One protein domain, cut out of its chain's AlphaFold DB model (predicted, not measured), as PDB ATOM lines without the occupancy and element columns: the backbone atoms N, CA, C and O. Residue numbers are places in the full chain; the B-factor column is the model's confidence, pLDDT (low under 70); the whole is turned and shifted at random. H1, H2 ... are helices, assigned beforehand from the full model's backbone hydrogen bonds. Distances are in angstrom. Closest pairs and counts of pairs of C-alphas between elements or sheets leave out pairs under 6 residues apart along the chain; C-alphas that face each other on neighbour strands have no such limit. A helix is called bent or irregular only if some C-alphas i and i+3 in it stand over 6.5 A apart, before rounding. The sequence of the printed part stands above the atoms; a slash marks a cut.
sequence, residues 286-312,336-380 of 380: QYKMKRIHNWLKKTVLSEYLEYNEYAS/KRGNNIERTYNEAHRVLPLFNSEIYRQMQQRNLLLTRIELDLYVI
ATOM      1  N   GLN A 286    -110.169 171.208 -21.629       55.38
ATOM      2  CA  GLN A 286    -109.901 170.517 -20.361       55.38
ATOM      3  C   GLN A 286    -109.024 169.280 -20.582       55.38
ATOM      4  O   GLN A 286    -108.091 169.036 -19.818       55.38
ATOM      5  N   TYR A 287    -109.260 168.542 -21.670       55.06
ATOM      6  CA  TYR A 287    -108.419 167.409 -22.049       55.06
ATOM      7  C   TYR A 287    -106.980 167.836 -22.395       55.06
ATOM      8  O   TYR A 287    -106.025 167.184 -21.968       55.06
ATOM      9  N   LYS A 288    -106.805 168.968 -23.095       54.47
ATOM     10  CA  LYS A 288    -105.480 169.548 -23.386       54.47
ATOM     11  C   LYS A 288    -104.739 169.975 -22.117       54.47
ATOM     12  O   LYS A 288    -103.583 169.602 -21.952       54.47
ATOM     13  N   MET A 289    -105.406 170.665 -21.190       54.12
ATOM     14  CA  MET A 289    -104.800 171.080 -19.916       54.12
ATOM     15  C   MET A 289    -104.438 169.879 -19.035       54.12
ATOM     16  O   MET A 289    -103.363 169.854 -18.443       54.12
ATOM     17  N   LYS A 290    -105.277 168.834 -19.010       68.94
ATOM     18  CA  LYS A 290    -104.994 167.589 -18.280       68.94
ATOM     19  C   LYS A 290    -103.807 166.823 -18.872       68.94
ATOM     20  O   LYS A 290    -103.014 166.267 -18.118       68.94
ATOM     21  N   ARG A 291    -103.643 166.818 -20.202       64.88
ATOM     22  CA  ARG A 291    -102.453 166.245 -20.856       64.88
ATOM     23  C   ARG A 291    -101.184 167.024 -20.535       64.88
ATOM     24  O   ARG A 291    -100.194 166.389 -20.210       64.88
ATOM     25  N   ILE A 292    -101.222 168.356 -20.589       65.25
ATOM     26  CA  ILE A 292    -100.057 169.197 -20.269       65.25
ATOM     27  C   ILE A 292     -99.665 169.029 -18.798       65.25
ATOM     28  O   ILE A 292     -98.499 168.806 -18.505       65.25
ATOM     29  N   HIS A 293    -100.635 169.039 -17.881       70.75
ATOM     30  CA  HIS A 293    -100.393 168.784 -16.461       70.75
ATOM     31  C   HIS A 293     -99.793 167.393 -16.214       70.75
ATOM     32  O   HIS A 293     -98.819 167.257 -15.483       70.75
ATOM     33  N   ASN A 294    -100.352 166.350 -16.836       66.62
ATOM     34  CA  ASN A 294     -99.829 164.993 -16.684       66.62
ATOM     35  C   ASN A 294     -98.455 164.822 -17.331       66.62
ATOM     36  O   ASN A 294     -97.657 164.040 -16.830       66.62
ATOM     37  N   TRP A 295     -98.180 165.543 -18.416       76.19
ATOM     38  CA  TRP A 295     -96.864 165.576 -19.033       76.19
ATOM     39  C   TRP A 295     -95.860 166.268 -18.108       76.19
ATOM     40  O   TRP A 295     -94.905 165.624 -17.711       76.19
ATOM     41  N   LEU A 296     -96.133 167.488 -17.637       61.66
ATOM     42  CA  LEU A 296     -95.268 168.195 -16.681       61.66
ATOM     43  C   LEU A 296     -95.009 167.367 -15.420       61.66
ATOM     44  O   LEU A 296     -93.867 167.204 -15.010       61.66
ATOM     45  N   LYS A 297     -96.063 166.780 -14.839       70.88
ATOM     46  CA  LYS A 297     -95.936 165.924 -13.660       70.88
ATOM     47  C   LYS A 297     -95.109 164.672 -13.941       70.88
ATOM     48  O   LYS A 297     -94.414 164.221 -13.046       70.88
ATOM     49  N   LYS A 298     -95.209 164.075 -15.130       72.75
ATOM     50  CA  LYS A 298     -94.456 162.860 -15.446       72.75
ATOM     51  C   LYS A 298     -92.996 163.186 -15.745       72.75
ATOM     52  O   LYS A 298     -92.147 162.560 -15.141       72.75
ATOM     53  N   THR A 299     -92.733 164.157 -16.617       70.75
ATOM     54  CA  THR A 299     -91.389 164.474 -17.123       70.75
ATOM     55  C   THR A 299     -90.534 165.185 -16.077       70.75
ATOM     56  O   THR A 299     -89.418 164.767 -15.810       70.75
ATOM     57  N   VAL A 300     -91.072 166.214 -15.410       64.38
ATOM     58  CA  VAL A 300     -90.294 166.988 -14.424       64.38
ATOM     59  C   VAL A 300     -90.052 166.170 -13.156       64.38
ATOM     60  O   VAL A 300     -88.967 166.214 -12.588       64.38
ATOM     61  N   LEU A 301     -91.047 165.392 -12.713       64.88
ATOM     62  CA  LEU A 301     -90.893 164.548 -11.529       64.88
ATOM     63  C   LEU A 301     -89.980 163.346 -11.805       64.88
ATOM     64  O   LEU A 301     -89.243 162.964 -10.908       64.88
ATOM     65  N   SER A 302     -90.004 162.759 -13.014       62.28
ATOM     66  CA  SER A 302     -89.084 161.667 -13.358       62.28
ATOM     67  C   SER A 302     -87.642 162.152 -13.425       62.28
ATOM     68  O   SER A 302     -86.787 161.546 -12.799       62.28
ATOM     69  N   GLU A 303     -87.387 163.282 -14.087       62.91
ATOM     70  CA  GLU A 303     -86.037 163.855 -14.175       62.91
ATOM     71  C   GLU A 303     -85.503 164.269 -12.795       62.91
ATOM     72  O   GLU A 303     -84.329 164.072 -12.490       62.91
ATOM     73  N   TYR A 304     -86.371 164.785 -11.917       60.47
ATOM     74  CA  TYR A 304     -85.995 165.136 -10.546       60.47
ATOM     75  C   TYR A 304     -85.720 163.910  -9.659       60.47
ATOM     76  O   TYR A 304     -84.817 163.936  -8.823       60.47
ATOM     77  N   LEU A 305     -86.488 162.827  -9.817       65.75
ATOM     78  CA  LEU A 305     -86.264 161.586  -9.071       65.75
ATOM     79  C   LEU A 305     -84.998 160.864  -9.545       65.75
ATOM     80  O   LEU A 305     -84.216 160.436  -8.704       65.75
ATOM     81  N   GLU A 306     -84.747 160.816 -10.854       67.31
ATOM     82  CA  GLU A 306     -83.505 160.271 -11.424       67.31
ATOM     83  C   GLU A 306     -82.272 161.051 -10.941       67.31
ATOM     84  O   GLU A 306     -81.242 160.456 -10.621       67.31
ATOM     85  N   TYR A 307     -82.385 162.378 -10.808       60.19
ATOM     86  CA  TYR A 307     -81.332 163.213 -10.227       60.19
ATOM     87  C   TYR A 307     -81.037 162.850  -8.763       60.19
ATOM     88  O   TYR A 307     -79.874 162.714  -8.381       60.19
ATOM     89  N   ASN A 308     -82.075 162.646  -7.946       56.38
ATOM     90  CA  ASN A 308     -81.901 162.283  -6.539       56.38
ATOM     91  C   ASN A 308     -81.383 160.853  -6.356       56.38
ATOM     92  O   ASN A 308     -80.552 160.623  -5.480       56.38
ATOM     93  N   GLU A 309     -81.824 159.899  -7.180       63.47
ATOM     94  CA  GLU A 309     -81.292 158.535  -7.153       63.47
ATOM     95  C   GLU A 309     -79.802 158.523  -7.510       63.47
ATOM     96  O   GLU A 309     -79.015 157.870  -6.826       63.47
ATOM     97  N   TYR A 310     -79.385 159.308  -8.508       54.91
ATOM     98  CA  TYR A 310     -77.975 159.452  -8.868       54.91
ATOM     99  C   TYR A 310     -77.145 160.083  -7.738       54.91
ATOM    100  O   TYR A 310     -76.137 159.505  -7.331       54.91
ATOM    101  N   ALA A 311     -77.613 161.197  -7.158       56.53
ATOM    102  CA  ALA A 311     -76.940 161.860  -6.037       56.53
ATOM    103  C   ALA A 311     -76.832 160.951  -4.797       56.53
ATOM    104  O   ALA A 311     -75.805 160.931  -4.119       56.53
ATOM    105  N   SER A 312     -77.869 160.154  -4.522       55.62
ATOM    106  CA  SER A 312     -77.874 159.206  -3.402       55.62
ATOM    107  C   SER A 312     -76.948 158.001  -3.626       55.62
ATOM    108  O   SER A 312     -76.338 157.499  -2.682       55.62
ATOM    109  N   LYS A 336     -73.203 168.147 -23.872       70.56
ATOM    110  CA  LYS A 336     -74.534 167.640 -24.236       70.56
ATOM    111  C   LYS A 336     -75.573 167.788 -23.122       70.56
ATOM    112  O   LYS A 336     -76.735 168.078 -23.410       70.56
ATOM    113  N   ARG A 337     -75.187 167.587 -21.863       68.81
ATOM    114  CA  ARG A 337     -76.065 167.694 -20.692       68.81
ATOM    115  C   ARG A 337     -76.373 169.154 -20.369       68.81
ATOM    116  O   ARG A 337     -77.542 169.472 -20.153       68.81
ATOM    117  N   GLY A 338     -75.377 170.040 -20.455       75.75
ATOM    118  CA  GLY A 338     -75.577 171.493 -20.352       75.75
ATOM    119  C   GLY A 338     -76.561 172.018 -21.405       75.75
ATOM    120  O   GLY A 338     -77.553 172.662 -21.064       75.75
ATOM    121  N   ASN A 339     -76.371 171.619 -22.668       76.81
ATOM    122  CA  ASN A 339     -77.270 171.975 -23.770       76.81
ATOM    123  C   ASN A 339     -78.710 171.467 -23.570       76.81
ATOM    124  O   ASN A 339     -79.673 172.153 -23.920       76.81
ATOM    125  N   ASN A 340     -78.885 170.270 -22.998       77.12
ATOM    126  CA  ASN A 340     -80.216 169.738 -22.702       77.12
ATOM    127  C   ASN A 340     -80.912 170.521 -21.582       77.12
ATOM    128  O   ASN A 340     -82.090 170.844 -21.720       77.12
ATOM    129  N   ILE A 341     -80.195 170.875 -20.513       77.12
ATOM    130  CA  ILE A 341     -80.747 171.682 -19.413       77.12
ATOM    131  C   ILE A 341     -81.130 173.078 -19.916       77.12
ATOM    132  O   ILE A 341     -82.242 173.536 -19.653       77.12
ATOM    133  N   GLU A 342     -80.259 173.729 -20.690       81.81
ATOM    134  CA  GLU A 342     -80.537 175.046 -21.268       81.81
ATOM    135  C   GLU A 342     -81.757 175.004 -22.201       81.81
ATOM    136  O   GLU A 342     -82.635 175.871 -22.145       81.81
ATOM    137  N   ARG A 343     -81.873 173.958 -23.026       84.75
ATOM    138  CA  ARG A 343     -83.039 173.756 -23.889       84.75
ATOM    139  C   ARG A 343     -84.325 173.592 -23.081       84.75
ATOM    140  O   ARG A 343     -85.317 174.247 -23.405       84.75
ATOM    141  N   THR A 344     -84.316 172.760 -22.041       85.38
ATOM    142  CA  THR A 344     -85.481 172.545 -21.170       85.38
ATOM    143  C   THR A 344     -85.858 173.826 -20.428       85.38
ATOM    144  O   THR A 344     -87.040 174.171 -20.358       85.38
ATOM    145  N   TYR A 345     -84.872 174.586 -19.947       89.75
ATOM    146  CA  TYR A 345     -85.086 175.888 -19.319       89.75
ATOM    147  C   TYR A 345     -85.744 176.882 -20.284       89.75
ATOM    148  O   TYR A 345     -86.762 177.494 -19.956       89.75
ATOM    149  N   ASN A 346     -85.224 176.993 -21.508       88.38
ATOM    150  CA  ASN A 346     -85.777 177.869 -22.541       88.38
ATOM    151  C   ASN A 346     -87.203 177.462 -22.947       88.38
ATOM    152  O   ASN A 346     -88.062 178.319 -23.180       88.38
ATOM    153  N   GLU A 347     -87.489 176.162 -23.000       88.44
ATOM    154  CA  GLU A 347     -88.830 175.654 -23.287       88.44
ATOM    155  C   GLU A 347     -89.806 175.954 -22.141       88.44
ATOM    156  O   GLU A 347     -90.899 176.477 -22.386       88.44
ATOM    157  N   ALA A 348     -89.396 175.744 -20.887       85.94
ATOM    158  CA  ALA A 348     -90.183 176.115 -19.713       85.94
ATOM    159  C   ALA A 348     -90.465 177.626 -19.683       85.94
ATOM    160  O   ALA A 348     -91.620 178.040 -19.539       85.94
ATOM    161  N   HIS A 349     -89.441 178.452 -19.914       89.31
ATOM    162  CA  HIS A 349     -89.553 179.910 -19.962       89.31
ATOM    163  C   HIS A 349     -90.482 180.392 -21.089       89.31
ATOM    164  O   HIS A 349     -91.139 181.423 -20.959       89.31
ATOM    165  N   ARG A 350     -90.604 179.637 -22.187       89.38
ATOM    166  CA  ARG A 350     -91.558 179.935 -23.265       89.38
ATOM    167  C   ARG A 350     -92.992 179.521 -22.923       89.38
ATOM    168  O   ARG A 350     -93.933 180.225 -23.293       89.38
ATOM    169  N   VAL A 351     -93.182 178.383 -22.258       88.44
ATOM    170  CA  VAL A 351     -94.514 177.815 -21.979       88.44
ATOM    171  C   VAL A 351     -95.191 178.491 -20.783       88.44
ATOM    172  O   VAL A 351     -96.398 178.748 -20.832       88.44
ATOM    173  N   LEU A 352     -94.437 178.832 -19.735       86.12
ATOM    174  CA  LEU A 352     -94.958 179.446 -18.505       86.12
ATOM    175  C   LEU A 352     -95.747 180.751 -18.751       86.12
ATOM    176  O   LEU A 352     -96.881 180.852 -18.276       86.12
ATOM    177  N   PRO A 353     -95.250 181.727 -19.538       87.88
ATOM    178  CA  PRO A 353     -96.001 182.946 -19.842       87.88
ATOM    179  C   PRO A 353     -97.301 182.682 -20.608       87.88
ATOM    180  O   PRO A 353     -98.319 183.321 -20.337       87.88
ATOM    181  N   LEU A 354     -97.297 181.717 -21.537       87.19
ATOM    182  CA  LEU A 354     -98.492 181.340 -22.299       87.19
ATOM    183  C   LEU A 354     -99.558 180.749 -21.374       87.19
ATOM    184  O   LEU A 354    -100.727 181.131 -21.450       87.19
ATOM    185  N   PHE A 355     -99.151 179.879 -20.453       89.12
ATOM    186  CA  PHE A 355    -100.040 179.304 -19.452       89.12
ATOM    187  C   PHE A 355    -100.622 180.372 -18.515       89.12
ATOM    188  O   PHE A 355    -101.836 180.423 -18.318       89.12
ATOM    189  N   ASN A 356     -99.785 181.288 -18.015       86.75
ATOM    190  CA  ASN A 356    -100.227 182.396 -17.164       86.75
ATOM    191  C   ASN A 356    -101.219 183.320 -17.883       86.75
ATOM    192  O   ASN A 356    -102.224 183.726 -17.296       86.75
ATOM    193  N   SER A 357    -100.985 183.606 -19.167       82.75
ATOM    194  CA  SER A 357    -101.910 184.409 -19.973       82.75
ATOM    195  C   SER A 357    -103.283 183.740 -20.126       82.75
ATOM    196  O   SER A 357    -104.314 184.410 -20.028       82.75
ATOM    197  N   GLU A 358    -103.321 182.412 -20.278       86.69
ATOM    198  CA  GLU A 358    -104.572 181.660 -20.393       86.69
ATOM    199  C   GLU A 358    -105.321 181.596 -19.055       86.69
ATOM    200  O   GLU A 358    -106.542 181.760 -19.033       86.69
ATOM    201  N   ILE A 359    -104.613 181.438 -17.930       86.19
ATOM    202  CA  ILE A 359    -105.216 181.528 -16.592       86.19
ATOM    203  C   ILE A 359    -105.858 182.902 -16.387       86.19
ATOM    204  O   ILE A 359    -107.012 182.990 -15.959       86.19
ATOM    205  N   TYR A 360    -105.139 183.976 -16.716       89.12
ATOM    206  CA  TYR A 360    -105.655 185.332 -16.567       89.12
ATOM    207  C   TYR A 360    -106.909 185.556 -17.425       89.12
ATOM    208  O   TYR A 360    -107.910 186.093 -16.945       89.12
ATOM    209  N   ARG A 361    -106.910 185.046 -18.664       88.38
ATOM    210  CA  ARG A 361    -108.082 185.073 -19.550       88.38
ATOM    211  C   ARG A 361    -109.284 184.344 -18.943       88.38
ATOM    212  O   ARG A 361    -110.399 184.866 -18.981       88.38
ATOM    213  N   GLN A 362    -109.075 183.168 -18.349       82.69
ATOM    214  CA  GLN A 362    -110.142 182.418 -17.678       82.69
ATOM    215  C   GLN A 362    -110.670 183.140 -16.431       82.69
ATOM    216  O   GLN A 362    -111.878 183.142 -16.199       82.69
ATOM    217  N   MET A 363    -109.802 183.792 -15.652       88.62
ATOM    218  CA  MET A 363    -110.229 184.611 -14.512       88.62
ATOM    219  C   MET A 363    -111.100 185.792 -14.952       88.62
ATOM    220  O   MET A 363    -112.159 186.015 -14.369       88.62
ATOM    221  N   GLN A 364    -110.723 186.499 -16.023       87.88
ATOM    222  CA  GLN A 364    -111.545 187.584 -16.569       87.88
ATOM    223  C   GLN A 364    -112.930 187.094 -17.015       87.88
ATOM    224  O   GLN A 364    -113.937 187.730 -16.709       87.88
ATOM    225  N   GLN A 365    -112.999 185.944 -17.690       87.00
ATOM    226  CA  GLN A 365    -114.273 185.342 -18.095       87.00
ATOM    227  C   GLN A 365    -115.148 184.970 -16.893       87.00
ATOM    228  O   GLN A 365    -116.356 185.203 -16.922       87.00
ATOM    229  N   ARG A 366    -114.552 184.430 -15.821       89.38
ATOM    230  CA  ARG A 366    -115.271 184.107 -14.580       89.38
ATOM    231  C   ARG A 366    -115.789 185.355 -13.872       89.38
ATOM    232  O   ARG A 366    -116.937 185.354 -13.446       89.38
ATOM    233  N   ASN A 367    -114.995 186.421 -13.807       88.88
ATOM    234  CA  ASN A 367    -115.432 187.684 -13.209       88.88
ATOM    235  C   ASN A 367    -116.606 188.294 -13.986       88.88
ATOM    236  O   ASN A 367    -117.590 188.700 -13.380       88.88
ATOM    237  N   LEU A 368    -116.555 188.274 -15.322       90.12
ATOM    238  CA  LEU A 368    -117.679 188.717 -16.155       90.12
ATOM    239  C   LEU A 368    -118.944 187.875 -15.928       90.12
ATOM    240  O   LEU A 368    -120.046 188.421 -15.901       90.12
ATOM    241  N   LEU A 369    -118.798 186.555 -15.760       92.06
ATOM    242  CA  LEU A 369    -119.917 185.667 -15.439       92.06
ATOM    243  C   LEU A 369    -120.522 186.003 -14.069       92.06
ATOM    244  O   LEU A 369    -121.741 186.069 -13.955       92.06
ATOM    245  N   LEU A 370    -119.687 186.239 -13.053       92.56
ATOM    246  CA  LEU A 370    -120.136 186.616 -11.712       92.56
ATOM    247  C   LEU A 370    -120.913 187.934 -11.733       92.56
ATOM    248  O   LEU A 370    -122.042 187.962 -11.258       92.56
ATOM    249  N   THR A 371    -120.383 188.978 -12.378       88.88
ATOM    250  CA  THR A 371    -121.097 190.257 -12.533       88.88
ATOM    251  C   THR A 371    -122.438 190.079 -13.244       88.88
ATOM    252  O   THR A 371    -123.422 190.732 -12.906       88.88
ATOM    253  N   ARG A 372    -122.509 189.177 -14.231       92.69
ATOM    254  CA  ARG A 372    -123.772 188.868 -14.905       92.69
ATOM    255  C   ARG A 372    -124.777 188.205 -13.961       92.69
ATOM    256  O   ARG A 372    -125.931 188.611 -13.956       92.69
ATOM    257  N   ILE A 373    -124.341 187.230 -13.165       87.50
ATOM    258  CA  ILE A 373    -125.189 186.561 -12.168       87.50
ATOM    259  C   ILE A 373    -125.683 187.566 -11.119       87.50
ATOM    260  O   ILE A 373    -126.857 187.544 -10.767       87.50
ATOM    261  N   GLU A 374    -124.818 188.464 -10.644       86.38
ATOM    262  CA  GLU A 374    -125.190 189.518  -9.690       86.38
ATOM    263  C   GLU A 374    -126.275 190.445 -10.249       86.38
ATOM    264  O   GLU A 374    -127.245 190.750  -9.556       86.38
ATOM    265  N   LEU A 375    -126.146 190.862 -11.513       84.81
ATOM    266  CA  LEU A 375    -127.166 191.670 -12.181       84.81
ATOM    267  C   LEU A 375    -128.484 190.906 -12.343       84.81
ATOM    268  O   LEU A 375    -129.543 191.478 -12.093       84.81
ATOM    269  N   ASP A 376    -128.425 189.629 -12.725       82.88
ATOM    270  CA  ASP A 376    -129.617 188.789 -12.857       82.88
ATOM    271  C   ASP A 376    -130.331 188.630 -11.496       82.88
ATOM    272  O   ASP A 376    -131.555 188.712 -11.439       82.88
ATOM    273  N   LEU A 377    -129.582 188.487 -10.392       81.50
ATOM    274  CA  LEU A 377    -130.128 188.433  -9.028       81.50
ATOM    275  C   LEU A 377    -130.717 189.763  -8.543       81.50
ATOM    276  O   LEU A 377    -131.620 189.734  -7.721       81.50
ATOM    277  N   TYR A 378    -130.213 190.909  -9.008       88.62
ATOM    278  CA  TYR A 378    -130.776 192.223  -8.671       88.62
ATOM    279  C   TYR A 378    -132.118 192.486  -9.372       88.62
ATOM    280  O   TYR A 378    -132.951 193.236  -8.868       88.62
ATOM    281  N   VAL A 379    -132.298 191.919 -10.568       88.75
ATOM    282  CA  VAL A 379    -133.526 192.075 -11.362       88.75
ATOM    283  C   VAL A 379    -134.660 191.184 -10.850       88.75
ATOM    284  O   VAL A 379    -135.821 191.587 -10.950       88.75
ATOM    285  N   ILE A 380    -134.335 189.978 -10.369       85.06
ATOM    286  CA  ILE A 380    -135.276 189.054  -9.706       85.06
ATOM    287  C   ILE A 380    -135.725 189.655  -8.376       85.06
ATOM    288  O   ILE A 380    -136.952 189.615  -8.121       85.06
TER     289      ILE A 380
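AT A GLANCE: This is residues 286 to 312 and 336 to 380 of the 380 residues of the protein "Hypothetical protein" of Rotaria sordida (UniProt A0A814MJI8). One very long helix, H2, makes the length of a rod, and a shorter helix, H1, runs roughly the other way beside its first part, across a gap and without packing on it. The printed part has 72 residues with two named helices, H1 then H2, and no named strand; its class is all helix. The whole is extended, with a radius of gyration of the C-alphas of 19.8 A and spans of 64 by 22 by 20 A.

HOW THE PARTS SIT: Look first at H2, residues 336 to 379, then at H1, residues 286 to 312: the two are apart, with no C-alpha of the one within 8 A of the other. Residues 301 to 312 of H1 and 336 to 343 of H2 are among those that stand free. In the backbones, 38 of 40 O i to N i+4 pairs of H2 and 22 of 23 of H1 are within hydrogen-bond range.

IN THESE COORDINATES: Find C-alpha 336 at (-74.534, 167.640, -24.236); from there H2 runs 65.1 A to C-alpha 379 at (-133.526, 192.075, -11.362). H2 is neither bent nor irregular, but only just: C-alphas 350 and 353 are 6.4 A apart. H1 runs 38.0 A from C-alpha 286 at (-109.901, 170.517, -20.361).

THE WHOLE: The C-alphas of Lys 336 and Ile 380, the chain's last residue, are the two farthest apart, at 66.0 A. Residues 313 to 335 are not printed, and C-alphas 312 and 336 are 22.7 A apart across this cut. Look for low confidence mainly in H1, mean pLDDT 63, against 86 in H2.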